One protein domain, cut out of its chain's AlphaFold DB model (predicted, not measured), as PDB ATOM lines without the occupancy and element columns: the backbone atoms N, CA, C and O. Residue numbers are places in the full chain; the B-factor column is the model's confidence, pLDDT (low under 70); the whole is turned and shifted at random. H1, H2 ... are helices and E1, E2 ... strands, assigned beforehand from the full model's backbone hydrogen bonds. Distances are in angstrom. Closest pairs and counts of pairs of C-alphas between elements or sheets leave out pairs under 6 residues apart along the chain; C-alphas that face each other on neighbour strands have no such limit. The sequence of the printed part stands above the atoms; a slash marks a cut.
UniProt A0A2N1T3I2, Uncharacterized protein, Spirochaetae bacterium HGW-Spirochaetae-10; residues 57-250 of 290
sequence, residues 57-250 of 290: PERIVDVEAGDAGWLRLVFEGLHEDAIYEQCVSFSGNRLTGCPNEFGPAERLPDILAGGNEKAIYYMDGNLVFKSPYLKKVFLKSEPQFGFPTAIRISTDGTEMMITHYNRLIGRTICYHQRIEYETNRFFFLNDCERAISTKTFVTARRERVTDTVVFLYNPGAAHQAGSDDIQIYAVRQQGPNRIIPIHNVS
ATOM      1  N   PRO A  57       7.327 -37.042  -4.946       53.38
ATOM      2  CA  PRO A  57       7.347 -36.557  -3.563       53.38
ATOM      3  C   PRO A  57       8.050 -35.191  -3.467       53.38
ATOM      4  O   PRO A  57       9.088 -34.993  -4.097       53.38
ATOM      5  N   GLU A  58       7.526 -34.262  -2.660       51.97
ATOM      6  CA  GLU A  58       8.113 -32.917  -2.495       51.97
ATOM      7  C   GLU A  58       9.330 -32.913  -1.554       51.97
ATOM      8  O   GLU A  58      10.318 -32.220  -1.810       51.97
ATOM      9  N   ARG A  59       9.286 -33.697  -0.465       58.00
ATOM     10  CA  ARG A  59      10.350 -33.739   0.550       58.00
ATOM     11  C   ARG A  59      10.318 -35.028   1.377       58.00
ATOM     12  O   ARG A  59       9.268 -35.627   1.564       58.00
ATOM     13  N   ILE A  60      11.471 -35.438   1.907       65.31
ATOM     14  CA  ILE A  60      11.590 -36.479   2.943       65.31
ATOM     15  C   ILE A  60      11.652 -35.790   4.304       65.31
ATOM     16  O   ILE A  60      12.453 -34.872   4.495       65.31
ATOM     17  N   VAL A  61      10.815 -36.229   5.236       66.88
ATOM     18  CA  VAL A  61      10.702 -35.657   6.587       66.88
ATOM     19  C   VAL A  61      11.359 -36.516   7.650       66.88
ATOM     20  O   VAL A  61      11.766 -35.981   8.677       66.88
ATOM     21  N   ASP A  62      11.480 -37.821   7.411       69.88
ATOM     22  CA  ASP A  62      12.092 -38.736   8.369       69.88
ATOM     23  C   ASP A  62      12.708 -39.949   7.665       69.88
ATOM     24  O   ASP A  62      12.260 -40.370   6.590       69.88
ATOM     25  N   VAL A  63      13.737 -40.516   8.290       74.25
ATOM     26  CA  VAL A  63      14.349 -41.778   7.878       74.25
ATOM     27  C   VAL A  63      14.539 -42.639   9.108       74.25
ATOM     28  O   VAL A  63      15.155 -42.219  10.080       74.25
ATOM     29  N   GLU A  64      14.067 -43.875   9.057       75.44
ATOM     30  CA  GLU A  64      14.143 -44.787  10.189       75.44
ATOM     31  C   GLU A  64      14.794 -46.110   9.790       75.44
ATOM     32  O   GLU A  64      14.508 -46.662   8.726       75.44
ATOM     33  N   ALA A  65      15.661 -46.643  10.647       74.25
ATOM     34  CA  ALA A  65      16.223 -47.980  10.495       74.25
ATOM     35  C   ALA A  65      15.440 -48.985  11.341       74.25
ATOM     36  O   ALA A  65      15.280 -48.798  12.545       74.25
ATOM     37  N   GLY A  66      14.977 -50.059  10.703       70.81
ATOM     38  CA  GLY A  66      14.367 -51.203  11.375       70.81
ATOM     39  C   GLY A  66      15.337 -52.381  11.515       70.81
ATOM     40  O   GLY A  66      16.221 -52.591  10.675       70.81
ATOM     41  N   ASP A  67      15.108 -53.207  12.538       63.69
ATOM     42  CA  ASP A  67      15.945 -54.359  12.918       63.69
ATOM     43  C   ASP A  67      16.150 -55.398  11.801       63.69
ATOM     44  O   ASP A  67      17.201 -56.033  11.699       63.69
ATOM     45  N   ALA A  68      15.171 -55.549  10.905       63.50
ATOM     46  CA  ALA A  68      15.196 -56.528   9.813       63.50
ATOM     47  C   ALA A  68      16.051 -56.094   8.610       63.50
ATOM     48  O   ALA A  68      15.995 -56.687   7.530       63.50
ATOM     49  N   GLY A  69      16.839 -55.039   8.775       69.50
ATOM     50  CA  GLY A  69      17.714 -54.559   7.736       69.50
ATOM     51  C   GLY A  69      17.000 -53.726   6.674       69.50
ATOM     52  O   GLY A  69      17.330 -53.827   5.491       69.50
ATOM     53  N   TRP A  70      16.029 -52.923   7.098       76.12
ATOM     54  CA  TRP A  70      15.244 -52.045   6.241       76.12
ATOM     55  C   TRP A  70      15.407 -50.594   6.679       76.12
ATOM     56  O   TRP A  70      15.486 -50.306   7.870       76.12
ATOM     57  N   LEU A  71      15.426 -49.690   5.707       77.50
ATOM     58  CA  LEU A  71      15.258 -48.259   5.923       77.50
ATOM     59  C   LEU A  71      13.846 -47.879   5.501       77.50
ATOM     60  O   LEU A  71      13.467 -48.166   4.364       77.50
ATOM     61  N   ARG A  72      13.097 -47.235   6.393       78.69
ATOM     62  CA  ARG A  72      11.818 -46.585   6.106       78.69
ATOM     63  C   ARG A  72      12.065 -45.110   5.839       78.69
ATOM     64  O   ARG A  72      12.772 -44.446   6.587       78.69
ATOM     65  N   LEU A  73      11.485 -44.619   4.757       76.44
ATOM     66  CA  LEU A  73      11.538 -43.233   4.324       76.44
ATOM     67  C   LEU A  73      10.142 -42.653   4.470       76.44
ATOM     68  O   LEU A  73       9.195 -43.203   3.903       76.44
ATOM     69  N   VAL A  74      10.030 -41.560   5.217       72.62
ATOM     70  CA  VAL A  74       8.772 -40.848   5.434       72.62
ATOM     71  C   VAL A  74       8.806 -39.568   4.613       72.62
ATOM     72  O   VAL A  74       9.744 -38.776   4.733       72.62
ATOM     73  N   PHE A  75       7.799 -39.362   3.770       70.50
ATOM     74  CA  PHE A  75       7.709 -38.208   2.874       70.50
ATOM     75  C   PHE A  75       6.656 -37.202   3.353       70.50
ATOM     76  O   PHE A  75       5.631 -37.582   3.920       70.50
ATOM     77  N   GLU A  76       6.914 -35.914   3.108       58.19
ATOM     78  CA  GLU A  76       5.929 -34.840   3.267       58.19
ATOM     79  C   GLU A  76       4.986 -34.817   2.061       58.19
ATOM     80  O   GLU A  76       5.441 -34.865   0.920       58.19
ATOM     81  N   GLY A  77       3.690 -34.647   2.333       54.12
ATOM     82  CA  GLY A  77       2.768 -34.014   1.394       54.12
ATOM     83  C   GLY A  77       2.135 -34.908   0.324       54.12
ATOM     84  O   GLY A  77       2.806 -35.533  -0.488       54.12
ATOM     85  N   LEU A  78       0.795 -34.894   0.325       48.16
ATOM     86  CA  LEU A  78      -0.063 -34.507  -0.816       48.16
ATOM     87  C   LEU A  78      -1.560 -34.502  -0.411       48.16
ATOM     88  O   LEU A  78      -2.370 -33.857  -1.067       48.16
ATOM     89  N   HIS A  79      -1.915 -35.106   0.737       48.88
ATOM     90  CA  HIS A  79      -3.197 -34.937   1.445       48.88
ATOM     91  C   HIS A  79      -2.970 -34.937   2.967       48.88
ATOM     92  O   HIS A  79      -2.143 -35.712   3.441       48.88
ATOM     93  N   GLU A  80      -3.715 -34.103   3.708       53.28
ATOM     94  CA  GLU A  80      -3.521 -33.817   5.150       53.28
ATOM     95  C   GLU A  80      -3.594 -35.059   6.065       53.28
ATOM     96  O   GLU A  80      -3.041 -35.044   7.161       53.28
ATOM     97  N   ASP A  81      -4.178 -36.164   5.585       52.66
ATOM     98  CA  ASP A  81      -4.440 -37.371   6.382       52.66
ATOM     99  C   ASP A  81      -3.612 -38.610   5.976       52.66
ATOM    100  O   ASP A  81      -3.916 -39.722   6.420       52.66
ATOM    101  N   ALA A  82      -2.618 -38.484   5.087       50.44
ATOM    102  CA  ALA A  82      -1.848 -39.627   4.580       50.44
ATOM    103  C   ALA A  82      -0.374 -39.580   5.008       50.44
ATOM    104  O   ALA A  82       0.326 -38.604   4.752       50.44
ATOM    105  N   ILE A  83       0.112 -40.675   5.608       57.34
ATOM    106  CA  ILE A  83       1.544 -40.914   5.819       57.34
ATOM    107  C   ILE A  83       2.077 -41.627   4.577       57.34
ATOM    108  O   ILE A  83       1.634 -42.728   4.249       57.34
ATOM    109  N   TYR A  84       3.018 -40.996   3.883       65.00
ATOM    110  CA  TYR A  84       3.685 -41.571   2.721       65.00
ATOM    111  C   TYR A  84       4.951 -42.285   3.185       65.00
ATOM    112  O   TYR A  84       5.923 -41.633   3.566       65.00
ATOM    113  N   GLU A  85       4.935 -43.618   3.167       70.38
ATOM    114  CA  GLU A  85       6.085 -44.440   3.545       70.38
ATOM    115  C   GLU A  85       6.522 -45.376   2.413       70.38
ATOM    116  O   GLU A  85       5.708 -46.021   1.749       70.38
ATOM    117  N   GLN A  86       7.833 -45.458   2.202       75.69
ATOM    118  CA  GLN A  86       8.470 -46.485   1.380       75.69
ATOM    119  C   GLN A  86       9.635 -47.077   2.151       75.69
ATOM    120  O   GLN A  86      10.302 -46.387   2.921       75.69
ATOM    121  N   CYS A  87       9.912 -48.348   1.898       76.69
ATOM    122  CA  CYS A  87      11.024 -49.040   2.505       76.69
ATOM    123  C   CYS A  87      12.005 -49.558   1.460       76.69
ATOM    124  O   CYS A  87      11.651 -49.951   0.346       76.69
ATOM    125  N   VAL A  88      13.267 -49.610   1.858       77.25
ATOM    126  CA  VAL A  88      14.350 -50.198   1.079       77.25
ATOM    127  C   VAL A  88      15.158 -51.106   1.981       77.25
ATOM    128  O   VAL A  88      15.601 -50.706   3.057       77.25
ATOM    129  N   SER A  89      15.337 -52.357   1.565       73.81
ATOM    130  CA  SER A  89      16.216 -53.250   2.305       73.81
ATOM    131  C   SER A  89      17.656 -52.793   2.113       73.81
ATOM    132  O   SER A  89      18.052 -52.367   1.026       73.81
ATOM    133  N   PHE A  90      18.487 -52.940   3.136       66.38
ATOM    134  CA  PHE A  90      19.912 -52.649   3.034       66.38
ATOM    135  C   PHE A  90      20.620 -53.504   1.973       66.38
ATOM    136  O   PHE A  90      21.725 -53.165   1.554       66.38
ATOM    137  N   SER A  91      20.023 -54.626   1.553       65.75
ATOM    138  CA  SER A  91      20.499 -55.469   0.454       65.75
ATOM    139  C   SER A  91      19.880 -55.126  -0.906       65.75
ATOM    140  O   SER A  91      20.383 -55.609  -1.922       65.75
ATOM    141  N   GLY A  92      18.870 -54.259  -0.961       66.50
ATOM    142  CA  GLY A  92      18.203 -53.798  -2.177       66.50
ATOM    143  C   GLY A  92      18.770 -52.491  -2.739       66.50
ATOM    144  O   GLY A  92      19.657 -51.862  -2.161       66.50
ATOM    145  N   ASN A  93      18.272 -52.107  -3.913       66.88
ATOM    146  CA  ASN A  93      18.561 -50.837  -4.596       66.88
ATOM    147  C   ASN A  93      17.289 -50.179  -5.165       66.88
ATOM    148  O   ASN A  93      17.371 -49.313  -6.033       66.88
ATOM    149  N   ARG A  94      16.114 -50.633  -4.721       69.12
ATOM    150  CA  ARG A  94      14.804 -50.166  -5.176       69.12
ATOM    151  C   ARG A  94      13.913 -49.920  -3.972       69.12
ATOM    152  O   ARG A  94      14.000 -50.657  -2.991       69.12
ATOM    153  N   LEU A  95      13.072 -48.900  -4.085       73.62
ATOM    154  CA  LEU A  95      12.003 -48.635  -3.134       73.62
ATOM    155  C   LEU A  95      10.890 -49.665  -3.317       73.62
ATOM    156  O   LEU A  95      10.582 -50.077  -4.438       73.62
ATOM    157  N   THR A  96      10.325 -50.096  -2.201       74.00
ATOM    158  CA  THR A  96       9.236 -51.068  -2.125       74.00
ATOM    159  C   THR A  96       8.321 -50.716  -0.959       74.00
ATOM    160  O   THR A  96       8.743 -50.035  -0.024       74.00
ATOM    161  N   GLY A  97       7.089 -51.227  -0.966       74.00
ATOM    162  CA  GLY A  97       6.204 -51.101   0.191       74.00
ATOM    163  C   GLY A  97       6.859 -51.640   1.468       74.00
ATOM    164  O   GLY A  97       7.604 -52.624   1.428       74.00
ATOM    165  N   CYS A  98       6.600 -50.980   2.595       73.25
ATOM    166  CA  CYS A  98       7.142 -51.400   3.879       73.25
ATOM    167  C   CYS A  98       6.587 -52.765   4.310       73.25
ATOM    168  O   CYS A  98       5.392 -53.020   4.142       73.25
ATOM    169  N   PRO A  99       7.433 -53.665   4.844       69.56
ATOM    170  CA  PRO A  99       6.954 -54.924   5.394       69.56
ATOM    171  C   PRO A  99       6.040 -54.660   6.598       69.56
ATOM    172  O   PRO A  99       6.290 -53.751   7.384       69.56
ATOM    173  N   ASN A 100       5.006 -55.491   6.769       63.16
ATOM    174  CA  ASN A 100       4.039 -55.367   7.871       63.16
ATOM    175  C   ASN A 100       4.689 -55.465   9.267       63.16
ATOM    176  O   ASN A 100       4.142 -54.959  10.238       63.16
ATOM    177  N   GLU A 101       5.851 -56.114   9.359       61.69
ATOM    178  CA  GLU A 101       6.632 -56.298  10.587       61.69
ATOM    179  C   GLU A 101       7.861 -55.377  10.597       61.69
ATOM    180  O   GLU A 101       8.986 -55.802  10.868       61.69
ATOM    181  N   PHE A 102       7.674 -54.100  10.258       62.28
ATOM    182  CA  PHE A 102       8.694 -53.095  10.530       62.28
ATOM    183  C   PHE A 102       8.777 -52.941  12.056       62.28
ATOM    184  O   PHE A 102       7.900 -52.334  12.670       62.28
ATOM    185  N   GLY A 103       9.762 -53.612  12.664       61.91
ATOM    186  CA  GLY A 103      10.004 -53.634  14.109       61.91
ATOM    187  C   GLY A 103      10.279 -52.245  14.707       61.91
ATOM    188  O   GLY A 103      10.050 -51.228  14.045       61.91
ATOM    189  N   PRO A 104      10.758 -52.160  15.963       58.84
ATOM    190  CA  PRO A 104      11.087 -50.873  16.563       58.84
ATOM    191  C   PRO A 104      12.056 -50.112  15.651       58.84
ATOM    192  O   PRO A 104      13.023 -50.663  15.128       58.84
ATOM    193  N   ALA A 105      11.714 -48.857  15.402       66.75
ATOM    194  CA  ALA A 105      12.355 -48.031  14.403       66.75
ATOM    195  C   ALA A 105      13.239 -47.003  15.104       66.75
ATOM    196  O   ALA A 105      12.748 -46.201  15.903       66.75
ATOM    197  N   GLU A 106      14.540 -47.030  14.823       70.06
ATOM    198  CA  GLU A 106      15.445 -45.973  15.265       70.06
ATOM    199  C   GLU A 106      15.429 -44.854  14.225       70.06
ATOM    200  O   GLU A 106      15.762 -45.074  13.056       70.06
ATOM    201  N   ARG A 107      15.038 -43.646  14.644       69.81
ATOM    202  CA  ARG A 107      15.131 -42.457  13.794       69.81
ATOM    203  C   ARG A 107      16.588 -42.164  13.492       69.81
ATOM    204  O   ARG A 107      17.369 -41.852  14.392       69.81
ATOM    205  N   LEU A 108      16.932 -42.225  12.215       69.00
ATOM    206  CA  LEU A 108      18.232 -41.825  11.730       69.00
ATOM    207  C   LEU A 108      18.196 -40.324  11.443       69.00
ATOM    208  O   LEU A 108      17.405 -39.878  10.610       69.00
ATOM    209  N   PRO A 109      19.047 -39.520  12.098       61.38
ATOM    210  CA  PRO A 109      19.115 -38.106  11.783       61.38
ATOM    211  C   PRO A 109      19.570 -37.934  10.330       61.38
ATOM    212  O   PRO A 109      20.569 -38.530   9.919       61.38
ATOM    213  N   ASP A 110      18.887 -37.075   9.567       62.47
ATOM    214  CA  ASP A 110      19.451 -36.595   8.309       62.47
ATOM    215  C   ASP A 110      20.702 -35.778   8.634       62.47
ATOM    216  O   ASP A 110      20.660 -34.666   9.180       62.47
ATOM    217  N   ILE A 111      21.852 -36.363   8.313       56.06
ATOM    218  CA  ILE A 111      23.137 -35.773   8.650       56.06
ATOM    219  C   ILE A 111      23.350 -34.467   7.875       56.06
ATOM    220  O   ILE A 111      24.081 -33.616   8.383       56.06
ATOM    221  N   LEU A 112      22.693 -34.235   6.733       51.25
ATOM    222  CA  LEU A 112      22.788 -32.961   6.007       51.25
ATOM    223  C   LEU A 112      21.844 -31.884   6.553       51.25
ATOM    224  O   LEU A 112      22.249 -30.723   6.609       51.25
ATOM    225  N   ALA A 113      20.640 -32.243   7.007       50.78
ATOM    226  CA  ALA A 113      19.665 -31.264   7.494       50.78
ATOM    227  C   ALA A 113      19.851 -30.845   8.966       50.78
ATOM    228  O   ALA A 113      19.387 -29.766   9.335       50.78
ATOM    229  N   GLY A 114      20.503 -31.656   9.817       43.28
ATOM    230  CA  GLY A 114      20.377 -31.470  11.275       43.28
ATOM    231  C   GLY A 114      21.612 -31.643  12.162       43.28
ATOM    232  O   GLY A 114      21.485 -31.483  13.372       43.28
ATOM    233  N   GLY A 115      22.805 -31.960  11.645       50.38
ATOM    234  CA  GLY A 115      23.956 -32.219  12.530       50.38
ATOM    235  C   GLY A 115      25.131 -31.249  12.375       50.38
ATOM    236  O   GLY A 115      25.496 -30.886  11.263       50.38
ATOM    237  N   ASN A 116      25.820 -30.959  13.480       53.78
ATOM    238  CA  ASN A 116      27.043 -30.139  13.534       53.78
ATOM    239  C   ASN A 116      28.344 -30.901  13.218       53.78
ATOM    240  O   ASN A 116      29.439 -30.389  13.457       53.78
ATOM    241  N   GLU A 117      28.269 -32.146  12.751       65.50
ATOM    242  CA  GLU A 117      29.481 -32.932  12.514       65.50
ATOM    243  C   GLU A 117      30.331 -32.324  11.398       65.50
ATOM    244  O   GLU A 117      29.822 -31.820  10.408       65.50
ATOM    245  N   LYS A 118      31.649 -32.383  11.541       80.31
ATOM    246  CA  LYS A 118      32.585 -31.744  10.618       80.31
ATOM    247  C   LYS A 118      33.398 -32.818   9.907       80.31
ATOM    248  O   LYS A 118      34.480 -33.193  10.364       80.31
ATOM    249  N   ALA A 119      32.811 -33.391   8.857       81.25
ATOM    250  CA  ALA A 119      33.288 -34.629   8.249       81.25
ATOM    251  C   ALA A 119      33.103 -34.689   6.724       81.25
ATOM    252  O   ALA A 119      32.138 -34.154   6.181       81.25
ATOM    253  N   ILE A 120      34.019 -35.400   6.065       81.56
ATOM    254  CA  ILE A 120      33.902 -35.887   4.691       81.56
ATOM    255  C   ILE A 120      33.497 -37.361   4.740       81.56
ATOM    256  O   ILE A 120      34.220 -38.194   5.304       81.56
ATOM    257  N   TYR A 121      32.378 -37.679   4.101       78.31
ATOM    258  CA  TYR A 121      31.861 -39.034   3.946       78.31
ATOM    259  C   TYR A 121      32.146 -39.554   2.535       78.31
ATOM    260  O   TYR A 121      31.836 -38.877   1.557       78.31
ATOM    261  N   TYR A 122      32.746 -40.742   2.421       74.94
ATOM    262  CA  TYR A 122      33.070 -41.356   1.130       74.94
ATOM    263  C   TYR A 122      32.092 -42.460   0.770       74.94
ATOM    264  O   TYR A 122      31.810 -43.332   1.585       74.94
ATOM    265  N   MET A 123      31.655 -42.487  -0.487       66.81
ATOM    266  CA  MET A 123      30.740 -43.509  -1.008       66.81
ATOM    267  C   MET A 123      31.317 -44.920  -1.039       66.81
ATOM    268  O   MET A 123      30.575 -45.887  -0.949       66.81
ATOM    269  N   ASP A 124      32.628 -45.061  -1.128       63.41
ATOM    270  CA  ASP A 124      33.229 -46.356  -1.444       63.41
ATOM    271  C   ASP A 124      33.650 -47.143  -0.196       63.41
ATOM    272  O   ASP A 124      34.321 -48.172  -0.295       63.41
ATOM    273  N   GLY A 125      33.270 -46.690   1.003       64.88
ATOM    274  CA  GLY A 125      33.574 -47.426   2.225       64.88
ATOM    275  C   GLY A 125      32.938 -46.867   3.490       64.88
ATOM    276  O   GLY A 125      32.436 -45.749   3.530       64.88
ATOM    277  N   ASN A 126      33.030 -47.636   4.570       71.06
ATOM    278  CA  ASN A 126      32.540 -47.251   5.894       71.06
ATOM    279  C   ASN A 126      33.542 -46.373   6.662       71.06
ATOM    280  O   ASN A 126      33.768 -46.564   7.857       71.06
ATOM    281  N   LEU A 127      34.203 -45.451   5.965       78.25
ATOM    282  CA  LEU A 127      35.269 -44.616   6.506       78.25
ATOM    283  C   LEU A 127      34.990 -43.148   6.222       78.25
ATOM    284  O   LEU A 127      34.538 -42.782   5.137       78.25
ATOM    285  N   VAL A 128      35.320 -42.313   7.200       83.88
ATOM    286  CA  VAL A 128      35.090 -40.868   7.169       83.88
ATOM    287  C   VAL A 128      36.342 -40.122   7.581       83.88
ATOM    288  O   VAL A 128      37.158 -40.637   8.350       83.88
ATOM    289  N   PHE A 129      36.484 -38.896   7.089       88.12
ATOM    290  CA  PHE A 129      37.551 -37.987   7.494       88.12
ATOM    291  C   PHE A 129      36.956 -36.806   8.254       88.12
ATOM    292  O   PHE A 129      36.211 -36.018   7.682       88.12
ATOM    293  N   LYS A 130      37.284 -36.671   9.540       88.94
ATOM    294  CA  LYS A 130      36.768 -35.613  10.419       88.94
ATOM    295  C   LYS A 130      37.807 -34.518  10.649       88.94
ATOM    296  O   LYS A 130      38.985 -34.808  10.854       88.94
ATOM    297  N   SER A 131      37.386 -33.257  10.648       89.94
ATOM    298  CA  SER A 131      38.244 -32.104  10.964       89.94
ATOM    299  C   SER A 131      37.409 -30.967  11.542       89.94
ATOM    300  O   SER A 131      36.352 -30.683  10.994       89.94
ATOM    301  N   PRO A 132      37.870 -30.242  12.578       87.94
ATOM    302  CA  PRO A 132      37.125 -29.120  13.151       87.94
ATOM    303  C   PRO A 132      36.940 -27.931  12.193       87.94
ATOM    304  O   PRO A 132      36.176 -27.017  12.511       87.94
ATOM    305  N   TYR A 133      37.611 -27.939  11.041       89.25
ATOM    306  CA  TYR A 133      37.531 -26.890  10.022       89.25
ATOM    307  C   TYR A 133      36.629 -27.263   8.843       89.25
ATOM    308  O   TYR A 133      36.377 -26.431   7.985       89.25
ATOM    309  N   LEU A 134      36.123 -28.496   8.785       84.62
ATOM    310  CA  LEU A 134      35.215 -28.921   7.723       84.62
ATOM    311  C   LEU A 134      33.779 -28.481   8.000       84.62
ATOM    312  O   LEU A 134      33.329 -28.480   9.147       84.62
ATOM    313  N   LYS A 135      33.027 -28.213   6.931       80.06
ATOM    314  CA  LYS A 135      31.584 -28.479   6.949       80.06
ATOM    315  C   LYS A 135      31.337 -29.867   6.362       80.06
ATOM    316  O   LYS A 135      32.224 -30.468   5.754       80.06
ATOM    317  N   LYS A 136      30.137 -30.389   6.582       75.06
ATOM    318  CA  LYS A 136      29.737 -31.699   6.072       75.06
ATOM    319  C   LYS A 136      29.772 -31.718   4.562       75.06
ATOM    320  O   LYS A 136      29.150 -30.871   3.929       75.06
ATOM    321  N   VAL A 137      30.461 -32.707   4.016       74.81
ATOM    322  CA  VAL A 137      30.474 -32.962   2.580       74.81
ATOM    323  C   VAL A 137      30.474 -34.451   2.299       74.81
ATOM    324  O   VAL A 137      30.929 -35.268   3.107       74.81
ATOM    325  N   PHE A 138      29.973 -34.787   1.121       73.31
ATOM    326  CA  PHE A 138      29.850 -36.154   0.658       73.31
ATOM    327  C   PHE A 138      30.582 -36.301  -0.675       73.31
ATOM    328  O   PHE A 138      30.348 -35.524  -1.601       73.31
ATOM    329  N   LEU A 139      31.490 -37.273  -0.752       72.94
ATOM    330  CA  LEU A 139      32.382 -37.485  -1.885       72.94
ATOM    331  C   LEU A 139      32.205 -38.878  -2.479       72.94
ATOM    332  O   LEU A 139      32.297 -39.899  -1.789       72.94
ATOM    333  N   LYS A 140      32.037 -38.919  -3.800       68.19
ATOM    334  CA  LYS A 140      32.198 -40.149  -4.568       68.19
ATOM    335  C   LYS A 140      33.679 -40.404  -4.808       68.19
ATOM    336  O   LYS A 140      34.436 -39.490  -5.123       68.19
ATOM    337  N   SER A 141      34.092 -41.651  -4.650       66.06
ATOM    338  CA  SER A 141      35.420 -42.073  -5.068       66.06
ATOM    339  C   SER A 141      35.466 -42.151  -6.593       66.06
ATOM    340  O   SER A 141      34.560 -42.694  -7.226       66.06
ATOM    341  N   GLU A 142      36.531 -41.648  -7.196       69.19
ATOM    342  CA  GLU A 142      36.764 -41.818  -8.628       69.19
ATOM    343  C   GLU A 142      37.328 -43.219  -8.902       69.19
ATOM    344  O   GLU A 142      38.307 -43.578  -8.266       69.19
ATOM    345  N   PRO A 143      36.824 -44.025  -9.853       64.38
ATOM    346  CA  PRO A 143      37.239 -45.432 -10.014       64.38
ATOM    347  C   PRO A 143      38.751 -45.647 -10.210       64.38
ATOM    348  O   PRO A 143      39.322 -46.665  -9.817       64.38
ATOM    349  N   GLN A 144      39.399 -44.665 -10.831       68.44
ATOM    350  CA  GLN A 144      40.837 -44.603 -11.106       68.44
ATOM    351  C   GLN A 144      41.677 -44.302  -9.849       68.44
ATOM    352  O   GLN A 144      42.850 -44.683  -9.765       68.44
ATOM    353  N   PHE A 145      41.066 -43.678  -8.846       69.06
ATOM    354  CA  PHE A 145      41.671 -43.342  -7.569       69.06
ATOM    355  C   PHE A 145      41.024 -44.199  -6.476       69.06
ATOM    356  O   PHE A 145      39.837 -44.106  -6.188       69.06
ATOM    357  N   GLY A 146      41.800 -45.074  -5.836       69.94
ATOM    358  CA  GLY A 146      41.275 -45.807  -4.682       69.94
ATOM    359  C   GLY A 146      40.840 -44.866  -3.547       69.94
ATOM    360  O   GLY A 146      41.042 -43.647  -3.596       69.94
ATOM    361  N   PHE A 147      40.318 -45.453  -2.469       79.12
ATOM    362  CA  PHE A 147      39.988 -44.704  -1.258       79.12
ATOM    363  C   PHE A 147      41.185 -43.843  -0.796       79.12
ATOM    364  O   PHE A 147      42.311 -44.357  -0.759       79.12
ATOM    365  N   PRO A 148      40.980 -42.556  -0.454       87.25
ATOM    366  CA  PRO A 148      42.075 -41.672  -0.079       87.25
ATOM    367  C   PRO A 148      42.855 -42.203   1.122       87.25
ATOM    368  O   PRO A 148      42.296 -42.705   2.100       87.25
ATOM    369  N   THR A 149      44.172 -42.072   1.059       88.81
ATOM    370  CA  THR A 149      45.069 -42.471   2.144       88.81
ATOM    371  C   THR A 149      45.127 -41.403   3.230       88.81
ATOM    372  O   THR A 149      45.188 -41.748   4.409       88.81
ATOM    373  N   ALA A 150      45.072 -40.124   2.846       90.69
ATOM    374  CA  ALA A 150      45.108 -38.990   3.760       90.69
ATOM    375  C   ALA A 150      44.393 -37.772   3.170       90.69
ATOM    376  O   ALA A 150      44.405 -37.557   1.958       90.69
ATOM    377  N   ILE A 151      43.818 -36.953   4.051       92.56
ATOM    378  CA  ILE A 151      43.205 -35.672   3.701       92.56
ATOM    379  C   ILE A 151      43.716 -34.616   4.670       92.56
ATOM    380  O   ILE A 151      43.724 -34.838   5.882       92.56
ATOM    381  N   ARG A 152      44.129 -33.463   4.149       93.94
ATOM    382  CA  ARG A 152      44.445 -32.273   4.944       93.94
ATOM    383  C   ARG A 152      43.504 -31.149   4.550       93.94
ATOM    384  O   ARG A 152      43.281 -30.942   3.367       93.94
ATOM    385  N   ILE A 153      42.979 -30.425   5.526       94.12
ATOM    386  CA  ILE A 153      41.976 -29.374   5.333       94.12
ATOM    387  C   ILE A 153      42.565 -28.043   5.765       94.12
ATOM    388  O   ILE A 153      43.247 -27.982   6.792       94.12
ATOM    389  N   SER A 154      42.309 -26.988   4.998       94.69
ATOM    390  CA  SER A 154      42.701 -25.639   5.389       94.69
ATOM    391  C   SER A 154      41.991 -25.210   6.678       94.69
ATOM    392  O   SER A 154      40.857 -25.598   6.949       94.69
ATOM    393  N   THR A 155      42.629 -24.372   7.490       93.00
ATOM    394  CA  THR A 155      42.042 -23.871   8.747       93.00
ATOM    395  C   THR A 155      40.792 -23.009   8.548       93.00
ATOM    396  O   THR A 155      40.040 -22.804   9.493       93.00
ATOM    397  N   ASP A 156      40.550 -22.507   7.336       91.44
ATOM    398  CA  ASP A 156      39.306 -21.818   6.961       91.44
ATOM    399  C   ASP A 156      38.232 -22.763   6.384       91.44
ATOM    400  O   ASP A 156      37.116 -22.334   6.101       91.44
ATOM    401  N   GLY A 157      38.563 -24.044   6.189       89.81
ATOM    402  CA  GLY A 157      37.653 -25.061   5.675       89.81
ATOM    403  C   GLY A 157      37.371 -25.009   4.178       89.81
ATOM    404  O   GLY A 157      36.553 -25.789   3.707       89.81
ATOM    405  N   THR A 158      37.983 -24.107   3.418       91.81
ATOM    406  CA  THR A 158      37.631 -23.883   2.002       91.81
ATOM    407  C   THR A 158      38.460 -24.698   1.012       91.81
ATOM    408  O   THR A 158      38.105 -24.796  -0.160       91.81
ATOM    409  N   GLU A 159      39.566 -25.290   1.457       93.44
ATOM    410  CA  GLU A 159      40.483 -26.056   0.620       93.44
ATOM    411  C   GLU A 159      40.848 -27.381   1.280       93.44
ATOM    412  O   GLU A 159      40.934 -27.504   2.505       93.44
ATOM    413  N   MET A 160      41.126 -28.376   0.445       92.81
ATOM    414  CA  MET A 160      41.652 -29.656   0.887       92.81
ATOM    415  C   MET A 160      42.787 -30.144   0.002       92.81
ATOM    416  O   MET A 160      42.816 -29.916  -1.203       92.81
ATOM    417  N   MET A 161      43.713 -30.857   0.622       94.00
ATOM    418  CA  MET A 161      44.732 -31.650  -0.042       94.00
ATOM    419  C   MET A 161      44.397 -33.117   0.175       94.00
ATOM    420  O   MET A 161      44.356 -33.586   1.315       94.00
ATOM    421  N   ILE A 162      44.143 -33.829  -0.912       91.94
ATOM    422  CA  ILE A 162      43.681 -35.209  -0.907       91.94
ATOM    423  C   ILE A 162      44.753 -36.107  -1.512       91.94
ATOM    424  O   ILE A 162      45.234 -35.880  -2.620       91.94
ATOM    425  N   THR A 163      45.170 -37.114  -0.751       92.19
ATOM    426  CA  THR A 163      46.207 -38.063  -1.160       92.19
ATOM    427  C   THR A 163      45.570 -39.408  -1.471       92.19
ATOM    428  O   THR A 163      44.840 -39.953  -0.643       92.19
ATOM    429  N   HIS A 164      45.872 -39.963  -2.643       89.44
ATOM    430  CA  HIS A 164      45.393 -41.271  -3.082       89.44
ATOM    431  C   HIS A 164      46.542 -42.124  -3.602       89.44
ATOM    432  O   HIS A 164      47.498 -41.613  -4.179       89.44
ATOM    433  N   TYR A 165      46.392 -43.442  -3.495       85.38
ATOM    434  CA  TYR A 165      47.178 -44.369  -4.298       85.38
ATOM    435  C   TYR A 165      46.498 -44.560  -5.660       85.38
ATOM    436  O   TYR A 165      45.389 -45.100  -5.734       85.38
ATOM    437  N   ASN A 166      47.142 -44.103  -6.735       82.81
ATOM    438  CA  ASN A 166      46.641 -44.306  -8.089       82.81
ATOM    439  C   ASN A 166      47.074 -45.694  -8.580       82.81
ATOM    440  O   ASN A 166      48.259 -45.955  -8.795       82.81
ATOM    441  N   ARG A 167      46.088 -46.576  -8.771       78.81
ATOM    442  CA  ARG A 167      46.307 -47.976  -9.162       78.81
ATOM    443  C   ARG A 167      46.811 -48.129 -10.597       78.81
ATOM    444  O   ARG A 167      47.471 -49.117 -10.882       78.81
ATOM    445  N   LEU A 168      46.523 -47.167 -11.475       80.94
ATOM    446  CA  LEU A 168      46.931 -47.214 -12.883       80.94
ATOM    447  C   LEU A 168      48.428 -46.956 -13.050       80.94
ATOM    448  O   LEU A 168      49.072 -47.575 -13.887       80.94
ATOM    449  N   ILE A 169      48.985 -46.053 -12.241       83.69
ATOM    450  CA  ILE A 169      50.401 -45.660 -12.320       83.69
ATOM    451  C   ILE A 169      51.247 -46.188 -11.155       83.69
ATOM    452  O   ILE A 169      52.435 -45.888 -11.072       83.69
ATOM    453  N   GLY A 170      50.640 -46.935 -10.230       83.81
ATOM    454  CA  GLY A 170      51.331 -47.590  -9.120       83.81
ATOM    455  C   GLY A 170      51.982 -46.647  -8.102       83.81
ATOM    456  O   GLY A 170      52.861 -47.084  -7.359       83.81
ATOM    457  N   ARG A 171      51.578 -45.371  -8.045       86.88
ATOM    458  CA  ARG A 171      52.166 -44.363  -7.146       86.88
ATOM    459  C   ARG A 171      51.117 -43.538  -6.410       86.88
ATOM    460  O   ARG A 171      49.979 -43.388  -6.856       86.88
ATOM    461  N   THR A 172      51.541 -42.965  -5.291       88.12
ATOM    462  CA  THR A 172      50.751 -42.006  -4.521       88.12
ATOM    463  C   THR A 172      50.744 -40.649  -5.221       88.12
ATOM    464  O   THR A 172      51.793 -40.171  -5.647       88.12
ATOM    465  N   ILE A 173      49.569 -40.033  -5.340       88.56
ATOM    466  CA  ILE A 173      49.382 -38.686  -5.887       88.56
ATOM    467  C   ILE A 173      48.637 -37.848  -4.853       88.56
ATOM    468  O   ILE A 173      47.762 -38.362  -4.152       88.56
ATOM    469  N   CYS A 174      48.979 -36.565  -4.769       90.31
ATOM    470  CA  CYS A 174      48.289 -35.603  -3.925       90.31
ATOM    471  C   CYS A 174      47.734 -34.460  -4.773       90.31
ATOM    472  O   CYS A 174      48.487 -33.795  -5.488       90.31
ATOM    473  N   TYR A 175      46.433 -34.215  -4.643       90.56
ATOM    474  CA  TYR A 175      45.731 -33.127  -5.312       90.56
ATOM    475  C   TYR A 175      45.285 -32.064  -4.319       90.56
ATOM    476  O   TYR A 175      44.788 -32.374  -3.239       90.56
ATOM    477  N   HIS A 176      45.424 -30.806  -4.708       92.75
ATOM    478  CA  HIS A 176      44.904 -29.647  -3.997       92.75
ATOM    479  C   HIS A 176      43.607 -29.198  -4.666       92.75
ATOM    480  O   HIS A 176      43.555 -28.986  -5.880       92.75
ATOM    481  N   GLN A 177      42.545 -29.098  -3.874       91.62
ATOM    482  CA  GLN A 177      41.195 -28.817  -4.337       91.62
ATOM    483  C   GLN A 177      40.539 -27.721  -3.495       91.62
ATOM    484  O   GLN A 177      40.747 -27.647  -2.281       91.62
ATOM    485  N   ARG A 178      39.703 -26.900  -4.133       91.81
ATOM    486  CA  ARG A 178      38.780 -25.976  -3.461       91.81
ATOM    487  C   ARG A 178      37.437 -26.662  -3.235       91.81
ATOM    488  O   ARG A 178      36.924 -27.298  -4.153       91.81
ATOM    489  N   ILE A 179      36.868 -26.485  -2.048       87.94
ATOM    490  CA  ILE A 179      35.565 -27.022  -1.648       87.94
ATOM    491  C   ILE A 179      34.506 -25.930  -1.818       87.94
ATOM    492  O   ILE A 179      34.609 -24.858  -1.219       87.94
ATOM    493  N   GLU A 180      33.471 -26.208  -2.603       83.12
ATOM    494  CA  GLU A 180      32.278 -25.372  -2.718       83.12
ATOM    495  C   GLU A 180      31.099 -26.081  -2.046       83.12
ATOM    496  O   GLU A 180      30.513 -27.017  -2.587       83.12
ATOM    497  N   TYR A 181      30.782 -25.654  -0.824       76.62
ATOM    498  CA  TYR A 181      29.805 -26.334   0.030       76.62
ATOM    499  C   TYR A 181      28.361 -26.217  -0.467       76.62
ATOM    500  O   TYR A 181      27.597 -27.158  -0.298       76.62
ATOM    501  N   GLU A 182      27.991 -25.089  -1.078       72.62
ATOM    502  CA  GLU A 182      26.616 -24.842  -1.544       72.62
ATOM    503  C   GLU A 182      26.209 -25.798  -2.668       72.62
ATOM    504  O   GLU A 182      25.079 -26.271  -2.715       72.62
ATOM    505  N   THR A 183      27.154 -26.126  -3.549       68.38
ATOM    506  CA  THR A 183      26.937 -27.004  -4.706       68.38
ATOM    507  C   THR A 183      27.490 -28.417  -4.487       68.38
ATOM    508  O   THR A 183      27.324 -29.277  -5.352       68.38
ATOM    509  N   ASN A 184      28.157 -28.661  -3.349       70.06
ATOM    510  CA  ASN A 184      28.953 -29.858  -3.055       70.06
ATOM    511  C   ASN A 184      29.948 -30.205  -4.187       70.06
ATOM    512  O   ASN A 184      30.082 -31.365  -4.584       70.06
ATOM    513  N   ARG A 185      30.625 -29.188  -4.744       76.31
ATOM    514  CA  ARG A 185      31.605 -29.339  -5.836       76.31
ATOM    515  C   ARG A 185      33.036 -29.160  -5.347       76.31
ATOM    516  O   ARG A 185      33.319 -28.397  -4.426       76.31
ATOM    517  N   PHE A 186      33.951 -29.849  -6.022       83.50
ATOM    518  CA  PHE A 186      35.374 -29.848  -5.703       83.50
ATOM    519  C   PHE A 186      36.162 -29.464  -6.945       83.50
ATOM    520  O   PHE A 186      36.150 -30.177  -7.948       83.50
ATOM    521  N   PHE A 187      36.833 -28.320  -6.886       86.44
ATOM    522  CA  PHE A 187      37.585 -27.796  -8.020       86.44
ATOM    523  C   PHE A 187      39.052 -28.129  -7.845       86.44
ATOM    524  O   PHE A 187      39.671 -27.700  -6.873       86.44
ATOM    525  N   PHE A 188      39.607 -28.872  -8.797       90.56
ATOM    526  CA  PHE A 188      41.044 -29.069  -8.877       90.56
ATOM    527  C   PHE A 188      41.749 -27.721  -9.039       90.56
ATOM    528  O   PHE A 188      41.396 -26.935  -9.917       90.56
ATOM    529  N   LEU A 189      42.729 -27.463  -8.176       88.75
ATOM    530  CA  LEU A 189      43.582 -26.284  -8.257       88.75
ATOM    531  C   LEU A 189      44.934 -26.666  -8.851       88.75
ATOM    532  O   LEU A 189      45.307 -26.134  -9.888       88.75
ATOM    533  N   ASN A 190      45.652 -27.583  -8.196       89.00
ATOM    534  CA  ASN A 190      46.991 -28.028  -8.583       89.00
ATOM    535  C   ASN A 190      47.349 -29.364  -7.914       89.00
ATOM    536  O   ASN A 190      46.662 -29.833  -7.006       89.00
ATOM    537  N   ASP A 191      48.473 -29.957  -8.311       89.50
ATOM    538  CA  ASP A 191      49.131 -30.991  -7.508       89.50
ATOM    539  C   ASP A 191      49.684 -30.376  -6.213       89.50
ATOM    540  O   ASP A 191      50.167 -29.240  -6.218       89.50
ATOM    541  N   CYS A 192      49.667 -31.118  -5.101       87.44
ATOM    542  CA  CYS A 192      50.107 -30.590  -3.801       87.44
ATOM    543  C   CYS A 192      51.566 -30.107  -3.806       87.44
ATOM    544  O   CYS A 192      51.892 -29.154  -3.108       87.44
ATOM    545  N   GLU A 193      52.437 -30.726  -4.608       81.00
ATOM    546  CA  GLU A 193      53.844 -30.319  -4.759       81.00
ATOM    547  C   GLU A 193      53.997 -28.924  -5.384       81.00
ATOM    548  O   GLU A 193      55.003 -28.252  -5.174       81.00
ATOM    549  N   ARG A 194      52.991 -28.480  -6.147       79.06
ATOM    550  CA  ARG A 194      52.951 -27.176  -6.824       79.06
ATOM    551  C   ARG A 194      52.014 -26.183  -6.133       79.06
ATOM    552  O   ARG A 194      51.837 -25.068  -6.619       79.06
ATOM    553  N   ALA A 195      51.386 -26.579  -5.026       76.88
ATOM    554  CA  ALA A 195      50.424 -25.752  -4.320       76.88
ATOM    555  C   ALA A 195      51.139 -24.645  -3.530       76.88
ATOM    556  O   ALA A 195      51.755 -24.894  -2.496       76.88
ATOM    557  N   ILE A 196      51.011 -23.400  -3.990       75.56
ATOM    558  CA  ILE A 196      51.385 -22.211  -3.219       75.56
ATOM    559  C   ILE A 196      50.107 -21.701  -2.551       75.56
ATOM    560  O   ILE A 196      49.377 -20.890  -3.116       75.56
ATOM    561  N   SER A 197      49.797 -22.229  -1.368       77.44
ATOM    562  CA  SER A 197      48.684 -21.748  -0.546       77.44
ATOM    563  C   SER A 197      49.239 -21.059   0.695       77.44
ATOM    564  O   SER A 197      50.117 -21.590   1.371       77.44
ATOM    565  N   THR A 198      48.722 -19.872   1.005       85.44
ATOM    566  CA  THR A 198      49.032 -19.149   2.250       85.44
ATOM    567  C   THR A 198      48.283 -19.725   3.456       85.44
ATOM    568  O   THR A 198      48.483 -19.281   4.586       85.44
ATOM    569  N   LYS A 199      47.406 -20.710   3.229       90.12
ATOM    570  CA  LYS A 199      46.567 -21.321   4.257       90.12
ATOM    571  C   LYS A 199      47.320 -22.410   5.007       90.12
ATOM    572  O   LYS A 199      48.124 -23.152   4.448       90.12
ATOM    573  N   THR A 200      47.001 -22.546   6.290       92.75
ATOM    574  CA  THR A 200      47.510 -23.646   7.115       92.75
ATOM    575  C   THR A 200      46.624 -24.871   6.933       92.75
ATOM    576  O   THR A 200      45.403 -24.747   6.960       92.75
ATOM    577  N   PHE A 201      47.226 -26.051   6.769       93.75
ATOM    578  CA  PHE A 201      46.507 -27.306   6.541       93.75
ATOM    579  C   PHE A 201      46.684 -28.286   7.696       93.75
ATOM    580  O   PHE A 201      47.813 -28.655   8.034       93.75
ATOM    581  N   VAL A 202      45.564 -28.787   8.215       94.19
ATOM    582  CA  VAL A 202      45.498 -29.755   9.316       94.19
ATOM    583  C   VAL A 202      45.011 -31.101   8.793       94.19
ATOM    584  O   VAL A 202      44.061 -31.170   8.015       94.19
ATOM    585  N   THR A 203      45.665 -32.187   9.201       94.62
ATOM    586  CA  THR A 203      45.281 -33.546   8.802       94.62
ATOM    587  C   THR A 203      43.926 -33.917   9.400       94.62
ATOM    588  O   THR A 203      43.738 -33.847  10.614       94.62
ATOM    589  N   ALA A 204      42.986 -34.333   8.553       92.56
ATOM    590  CA  ALA A 204      41.704 -34.857   8.995       92.56
ATOM    591  C   ALA A 204      41.881 -36.260   9.593       92.56
ATOM    592  O   ALA A 204      42.615 -37.102   9.064       92.56
ATOM    593  N   ARG A 205      41.181 -36.528  10.694       91.56
ATOM    594  CA  ARG A 205      41.207 -37.825  11.370       91.56
ATOM    595  C   ARG A 205      40.358 -38.823  10.595       91.56
ATOM    596  O   ARG A 205      39.173 -38.590  10.378       91.56
ATOM    597  N   ARG A 206      40.961 -39.946  10.212       89.75
ATOM    598  CA  ARG A 206      40.251 -41.070   9.601       89.75
ATOM    599  C   ARG A 206      39.584 -41.908  10.689       89.75
ATOM    600  O   ARG A 206      40.262 -42.378  11.599       89.75
ATOM    601  N   GLU A 207      38.280 -42.116  10.573       85.62
ATOM    602  CA  GLU A 207      37.492 -42.921  11.508       85.62
ATOM    603  C   GLU A 207      36.596 -43.898  10.750       85.62
ATOM    604  O   GLU A 207      36.159 -43.619   9.632       85.62
ATOM    605  N   ARG A 208      36.334 -45.060  11.356       81.44
ATOM    606  CA  ARG A 208      35.347 -46.007  10.840       81.44
ATOM    607  C   ARG A 208      33.967 -45.580  11.313       81.44
ATOM    608  O   ARG A 208      33.800 -45.231  12.477       81.44
ATOM    609  N   VAL A 209      32.994 -45.633  10.417       75.25
ATOM    610  CA  VAL A 209      31.596 -45.399  10.754       75.25
ATOM    611  C   VAL A 209      31.080 -46.621  11.503       75.25
ATOM    612  O   VAL A 209      31.083 -47.731  10.967       75.25
ATOM    613  N   THR A 210      30.709 -46.411  12.762       69.75
ATOM    614  CA  THR A 210      30.205 -47.453  13.658       69.75
ATOM    615  C   THR A 210      28.701 -47.543  13.677       69.75
ATOM    616  O   THR A 210      28.247 -48.530  14.221       69.75
ATOM    617  N   ASP A 211      27.965 -46.603  13.069       66.56
ATOM    618  CA  ASP A 211      26.495 -46.516  13.059       66.56
ATOM    619  C   ASP A 211      25.944 -46.356  11.642       66.56
ATOM    620  O   ASP A 211      26.661 -45.935  10.737       66.56
ATOM    621  N   THR A 212      24.693 -46.750  11.399       68.38
ATOM    622  CA  THR A 212      24.103 -46.526  10.072       68.38
ATOM    623  C   THR A 212      23.790 -45.048   9.928       68.38
ATOM    624  O   THR A 212      23.096 -44.464  10.750       68.38
ATOM    625  N   VAL A 213      24.307 -44.449   8.866       66.00
ATOM    626  CA  VAL A 213      24.172 -43.027   8.592       66.00
ATOM    627  C   VAL A 213      23.473 -42.845   7.254       66.00
ATOM    628  O   VAL A 213      23.849 -43.478   6.265       66.00
ATOM    629  N   VAL A 214      22.485 -41.954   7.209       67.44
ATOM    630  CA  VAL A 214      21.762 -41.618   5.983       67.44
ATOM    631  C   VAL A 214      21.994 -40.156   5.612       67.44
ATOM    632  O   VAL A 214      21.945 -39.263   6.455       67.44
ATOM    633  N   PHE A 215      22.247 -39.932   4.324       66.25
ATOM    634  CA  PHE A 215      22.332 -38.617   3.705       66.25
ATOM    635  C   PHE A 215      21.269 -38.507   2.625       66.25
ATOM    636  O   PHE A 215      21.186 -39.359   1.736       66.25
ATOM    637  N   LEU A 216      20.507 -37.425   2.673       61.81
ATOM    638  CA  LEU A 216      19.533 -37.087   1.648       61.81
ATOM    639  C   LEU A 216      20.146 -36.030   0.733       61.81
ATOM    640  O   LEU A 216      20.350 -34.887   1.131       61.81
ATOM    641  N   TYR A 217      20.485 -36.408  -0.494       58.16
ATOM    642  CA  TYR A 217      21.109 -35.512  -1.459       58.16
ATOM    643  C   TYR A 217      20.215 -35.351  -2.680       58.16
ATOM    644  O   TYR A 217      19.935 -36.310  -3.395       58.16
ATOM    645  N   ASN A 218      19.801 -34.118  -2.953       54.06
ATOM    646  CA  ASN A 218      19.096 -33.786  -4.180       54.06
ATOM    647  C   ASN A 218      20.086 -33.180  -5.198       54.06
ATOM    648  O   ASN A 218      20.419 -31.998  -5.074       54.06
ATOM    649  N   PRO A 219      20.568 -33.941  -6.202       46.22
ATOM    650  CA  PRO A 219      21.401 -33.396  -7.276       46.22
ATOM    651  C   PRO A 219      20.728 -32.239  -8.038       46.22
ATOM    652  O   PRO A 219      21.431 -31.361  -8.539       46.22
ATOM    653  N   GLY A 220      19.391 -32.181  -8.080       40.00
ATOM    654  CA  GLY A 220      18.617 -31.143  -8.772       40.00
ATOM    655  C   GLY A 220      18.732 -29.737  -8.169       40.00
ATOM    656  O   GLY A 220      18.485 -28.753  -8.865       40.00
ATOM    657  N   ALA A 221      19.195 -29.603  -6.919       43.16
ATOM    658  CA  ALA A 221      19.523 -28.296  -6.337       43.16
ATOM    659  C   ALA A 221      20.799 -27.676  -6.951       43.16
ATOM    660  O   ALA A 221      21.013 -26.469  -6.852       43.16
ATOM    661  N   ALA A 222      21.627 -28.479  -7.633       39.44
ATOM    662  CA  ALA A 222      22.886 -28.070  -8.246       39.44
ATOM    663  C   ALA A 222      22.872 -28.263  -9.778       39.44
ATOM    664  O   ALA A 222      23.742 -28.922 -10.344       39.44
ATOM    665  N   HIS A 223      21.934 -27.571 -10.435       33.84
ATOM    666  CA  HIS A 223      21.853 -27.278 -11.874       33.84
ATOM    667  C   HIS A 223      21.258 -28.323 -12.846       33.84
ATOM    668  O   HIS A 223      21.750 -29.432 -13.001       33.84
ATOM    669  N   GLN A 224      20.340 -27.772 -13.658       32.12
ATOM    670  CA  GLN A 224      19.866 -28.160 -14.996       32.12
ATOM    671  C   GLN A 224      18.702 -29.160 -15.095       32.12
ATOM    672  O   GLN A 224      18.852 -30.370 -15.001       32.12
ATOM    673  N   ALA A 225      17.535 -28.563 -15.369       35.12
ATOM    674  CA  ALA A 225      16.411 -29.042 -16.172       35.12
ATOM    675  C   ALA A 225      16.375 -30.550 -16.487       35.12
ATOM    676  O   ALA A 225      16.972 -31.004 -17.462       35.12
ATOM    677  N   GLY A 226      15.559 -31.286 -15.727       38.69
ATOM    678  CA  GLY A 226      14.973 -32.549 -16.189       38.69
ATOM    679  C   GLY A 226      15.075 -33.745 -15.245       38.69
ATOM    680  O   GLY A 226      14.464 -34.764 -15.542       38.69
ATOM    681  N   SER A 227      15.793 -33.643 -14.126       42.78
ATOM    682  CA  SER A 227      15.931 -34.741 -13.161       42.78
ATOM    683  C   SER A 227      15.722 -34.232 -11.734       42.78
ATOM    684  O   SER A 227      16.679 -33.845 -11.066       42.78
ATOM    685  N   ASP A 228      14.471 -34.276 -11.265       49.31
ATOM    686  CA  ASP A 228      14.070 -34.014  -9.870       49.31
ATOM    687  C   ASP A 228      14.346 -35.234  -8.950       49.31
ATOM    688  O   ASP A 228      13.643 -35.466  -7.967       49.31
ATOM    689  N   ASP A 229      15.340 -36.059  -9.286       54.25
ATOM    690  CA  ASP A 229      15.629 -37.308  -8.581       54.25
ATOM    691  C   ASP A 229      16.316 -37.019  -7.241       54.25
ATOM    692  O   ASP A 229      17.475 -36.603  -7.201       54.25
ATOM    693  N   ILE A 230      15.640 -37.298  -6.123       59.00
ATOM    694  CA  ILE A 230      16.269 -37.280  -4.796       59.00
ATOM    695  C   ILE A 230      17.094 -38.565  -4.648       59.00
ATOM    696  O   ILE A 230      16.589 -39.670  -4.833       59.00
ATOM    697  N   GLN A 231      18.374 -38.455  -4.305       63.25
ATOM    698  CA  GLN A 231      19.243 -39.602  -4.054       63.25
ATOM    699  C   GLN A 231      19.491 -39.752  -2.558       63.25
ATOM    700  O   GLN A 231      19.895 -38.814  -1.874       63.25
ATOM    701  N   ILE A 232      19.295 -40.962  -2.047       62.59
ATOM    702  CA  ILE A 232      19.688 -41.304  -0.685       62.59
ATOM    703  C   ILE A 232      21.024 -42.005  -0.737       62.59
ATOM    704  O   ILE A 232      21.198 -42.985  -1.462       62.59
ATOM    705  N   TYR A 233      21.944 -41.544   0.093       63.50
ATOM    706  CA  TYR A 233      23.166 -42.264   0.375       63.50
ATOM    707  C   TYR A 233      23.072 -42.865   1.768       63.50
ATOM    708  O   TYR A 233      23.025 -42.149   2.764       63.50
ATOM    709  N   ALA A 234      23.055 -44.191   1.834       61.78
ATOM    710  CA  ALA A 234      23.137 -44.913   3.093       61.78
ATOM    711  C   ALA A 234      24.563 -45.442   3.274       61.78
ATOM    712  O   ALA A 234      25.065 -46.222   2.455       61.78
ATOM    713  N   VAL A 235      25.208 -45.029   4.361       61.41
ATOM    714  CA  VAL A 235      26.467 -45.587   4.853       61.41
ATOM    715  C   VAL A 235      26.109 -46.572   5.957       61.41
ATOM    716  O   VAL A 235      25.585 -46.182   6.998       61.41
ATOM    717  N   ARG A 236      26.340 -47.866   5.727       62.50
ATOM    718  CA  ARG A 236      25.958 -48.923   6.674       62.50
ATOM    719  C   ARG A 236      27.166 -49.382   7.490       62.50
ATOM    720  O   ARG A 236      28.264 -49.505   6.952       62.50
ATOM    721  N   GLN A 237      26.936 -49.736   8.759       60.22
ATOM    722  CA  GLN A 237      27.940 -50.371   9.632       60.22
ATOM    723  C   GLN A 237      28.612 -51.592   8.973       60.22
ATOM    724  O   GLN A 237      29.807 -51.839   9.155       60.22
ATOM    725  N   GLN A 238      27.839 -52.358   8.196       57.03
ATOM    726  CA  GLN A 238      28.262 -53.604   7.567       57.03
ATOM    727  C   GLN A 238      27.827 -53.652   6.095       57.03
ATOM    728  O   GLN A 238      26.636 -53.711   5.786       57.03
ATOM    729  N   GLY A 239      28.806 -53.654   5.187       57.34
ATOM    730  CA  GLY A 239      28.600 -53.755   3.740       57.34
ATOM    731  C   GLY A 239      29.027 -52.502   2.963       57.34
ATOM    732  O   GLY A 239      29.469 -51.525   3.562       57.34
ATOM    733  N   PRO A 240      28.952 -52.539   1.620       58.81
ATOM    734  CA  PRO A 240      29.232 -51.375   0.783       58.81
ATOM    735  C   PRO A 240      28.156 -50.299   0.980       58.81
ATOM    736  O   PRO A 240      26.982 -50.639   1.165       58.81
ATOM    737  N   ASN A 241      28.533 -49.017   0.904       65.94
ATOM    738  CA  ASN A 241      27.546 -47.935   0.916       65.94
ATOM    739  C   ASN A 241      26.706 -47.992  -0.357       65.94
ATOM    740  O   ASN A 241      27.138 -48.516  -1.390       65.94
ATOM    741  N   ARG A 242      25.492 -47.451  -0.283       65.75
ATOM    742  CA  ARG A 242      24.526 -47.567  -1.374       65.75
ATOM    743  C   ARG A 242      23.898 -46.236  -1.709       65.75
ATOM    744  O   ARG A 242      23.546 -45.464  -0.823       65.75
ATOM    745  N   ILE A 243      23.746 -46.038  -3.013       69.12
ATOM    746  CA  ILE A 243      22.954 -44.970  -3.607       69.12
ATOM    747  C   ILE A 243      21.586 -45.561  -3.900       69.12
ATOM    748  O   ILE A 243      21.489 -46.569  -4.604       69.12
ATOM    749  N   ILE A 244      20.547 -44.946  -3.365       68.19
ATOM    750  CA  ILE A 244      19.170 -45.359  -3.583       68.19
ATOM    751  C   ILE A 244      18.484 -44.178  -4.271       68.19
ATOM    752  O   ILE A 244      18.213 -43.170  -3.616       68.19
ATOM    753  N   PRO A 245      18.269 -44.248  -5.597       65.19
ATOM    754  CA  PRO A 245      17.558 -43.201  -6.310       65.19
ATOM    755  C   PRO A 245      16.073 -43.274  -5.953       65.19
ATOM    756  O   PRO A 245      15.436 -44.317  -6.127       65.19
ATOM    757  N   ILE A 246      15.515 -42.170  -5.476       65.00
ATOM    758  CA  ILE A 246      14.089 -42.031  -5.210       65.00
ATOM    759  C   ILE A 246      13.418 -41.518  -6.478       65.00
ATOM    760  O   ILE A 246      13.608 -40.377  -6.879       65.00
ATOM    761  N   HIS A 247      12.613 -42.379  -7.084       60.59
ATOM    762  CA  HIS A 247      11.766 -42.067  -8.226       60.59
ATOM    763  C   HIS A 247      10.407 -42.736  -8.021       60.59
ATOM    764  O   HIS A 247      10.339 -43.798  -7.398       60.59
ATOM    765  N   ASN A 248       9.340 -42.138  -8.562       53.16
ATOM    766  CA  ASN A 248       7.995 -42.727  -8.624       53.16
ATOM    767  C   ASN A 248       7.500 -43.294  -7.276       53.16
ATOM    768  O   ASN A 248       7.060 -44.444  -7.198       53.16
ATOM    769  N   VAL A 249       7.618 -42.511  -6.200       57.06
ATOM    770  CA  VAL A 249       7.185 -42.919  -4.855       57.06
ATOM    771  C   VAL A 249       5.663 -42.966  -4.795       57.06
ATOM    772  O   VAL A 249       4.999 -41.935  -4.762       57.06
ATOM    773  N   SER A 250       5.093 -44.170  -4.751       51.69
ATOM    774  CA  SER A 250       3.668 -44.357  -4.474       51.69
ATOM    775  C   SER A 250       3.400 -44.358  -2.967       51.69
ATOM    776  O   SER A 250       4.185 -44.880  -2.178       51.69
TER     777      SER A 250
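Overview. This is residues 57 to 250 of the 290 residues of an uncharacterized protein of Spirochaetae bacterium HGW-Spirochaetae-10 (UniProt A0A2N1T3I2). Two lobes sit end to end along the longest axis, each a small sandwich of two sheets partly face to face: E11 E10 E9 E8 E12 with E7 E5 E6 E13, and E3 E2 E1 E4 with E14 E15 E16. The chain passes between the lobes twice, at H1 to E5 and at E13 to E14. The printed part has 194 residues with two named helices and 16 named strands, in the order E1 to E4, H1, E5 to E14, H2, E15, E16, and is mostly strand; the sheet E7 E5 E6 E13 is mixed, the others antiparallel. The whole is compact, with a radius of gyration of the C-alphas of 18.5 A, and elongated, spanning 59 by 34 by 31 A.

Arrangement. The largest sheet, strongly twisted, runs E11, residues 185 to 191; E10, 171 to 180; E9, 159 to 166; E8, 150 to 154; E12, 201 to 203. E8 E9 E10 E11 are a meander, each strand the antiparallel neighbour of the one before, in three hairpins. Within hydrogen-bond range are N 187 and O 178, 2.9 A; N 162 and O 175, 2.8 A; N 152 and O 161, 2.8 A; N 153 and O 202, 2.8 A. Face to face with it, strands at 47 degrees, is the sheet E7, 137 to 139; E5, 119 to 122; E6, 127 to 130; E13, 205 to 208. E7 and E5 are parallel, N 139 to O 121 2.8 A; E5 and E6 are a hairpin, N 120 to O 129 2.8 A; E6 and E13 are antiparallel, N 130 to O 205 2.8 A. E12 runs on into E13 at 32 degrees. The sheet E3, 84 to 89; E2, 70 to 76; E1, 59 to 66; E4, 105 to 108, is a Greek key, the meander E1 E2 E3 with E4 as E1's antiparallel neighbour; E1 and E2, and E2 and E3, are hairpins. N 73 and O 86, N 64 and O 72, and N 108 and O 63 are each 2.8 A apart. Face to face with it, at 30 degrees, is E14, 213 to 217; E15, 230 to 235; E16, 242 to 246, with N 215 to O 233 and N 244 to O 232 each 2.8 A; E15 and E16 are a hairpin. The four sheets are a stack of sheets, face to face in these two pairs. H1, 111 to 114, only grazes this last sheet, closest C-alphas Ile 111 and Phe 215, 5.8 A; H2, 219 to 222, only just on it, with 5 pairs of C-alphas within 10 A, also only grazes it. Both helices are too short for an O i to N i+4 pair.

Along the chain. E10 is 27.9 A long, from C-alpha 171 at (52.166, -44.363, -7.146); E9 is 21.1 A and E1 20.9 A. E1 begins at (10.350, -33.739, 0.550), and E16 ends at (14.089, -42.031, -5.210).

Size, cuts and confidence. The C-alphas farthest apart, of Asp 81 and Arg 194, are 59.8 A apart. The printed part has no cut; E3 to E4 is a long link. Mean pLDDT of the printed part is 71.9, with 93 residues under 70, among them 210 to 250.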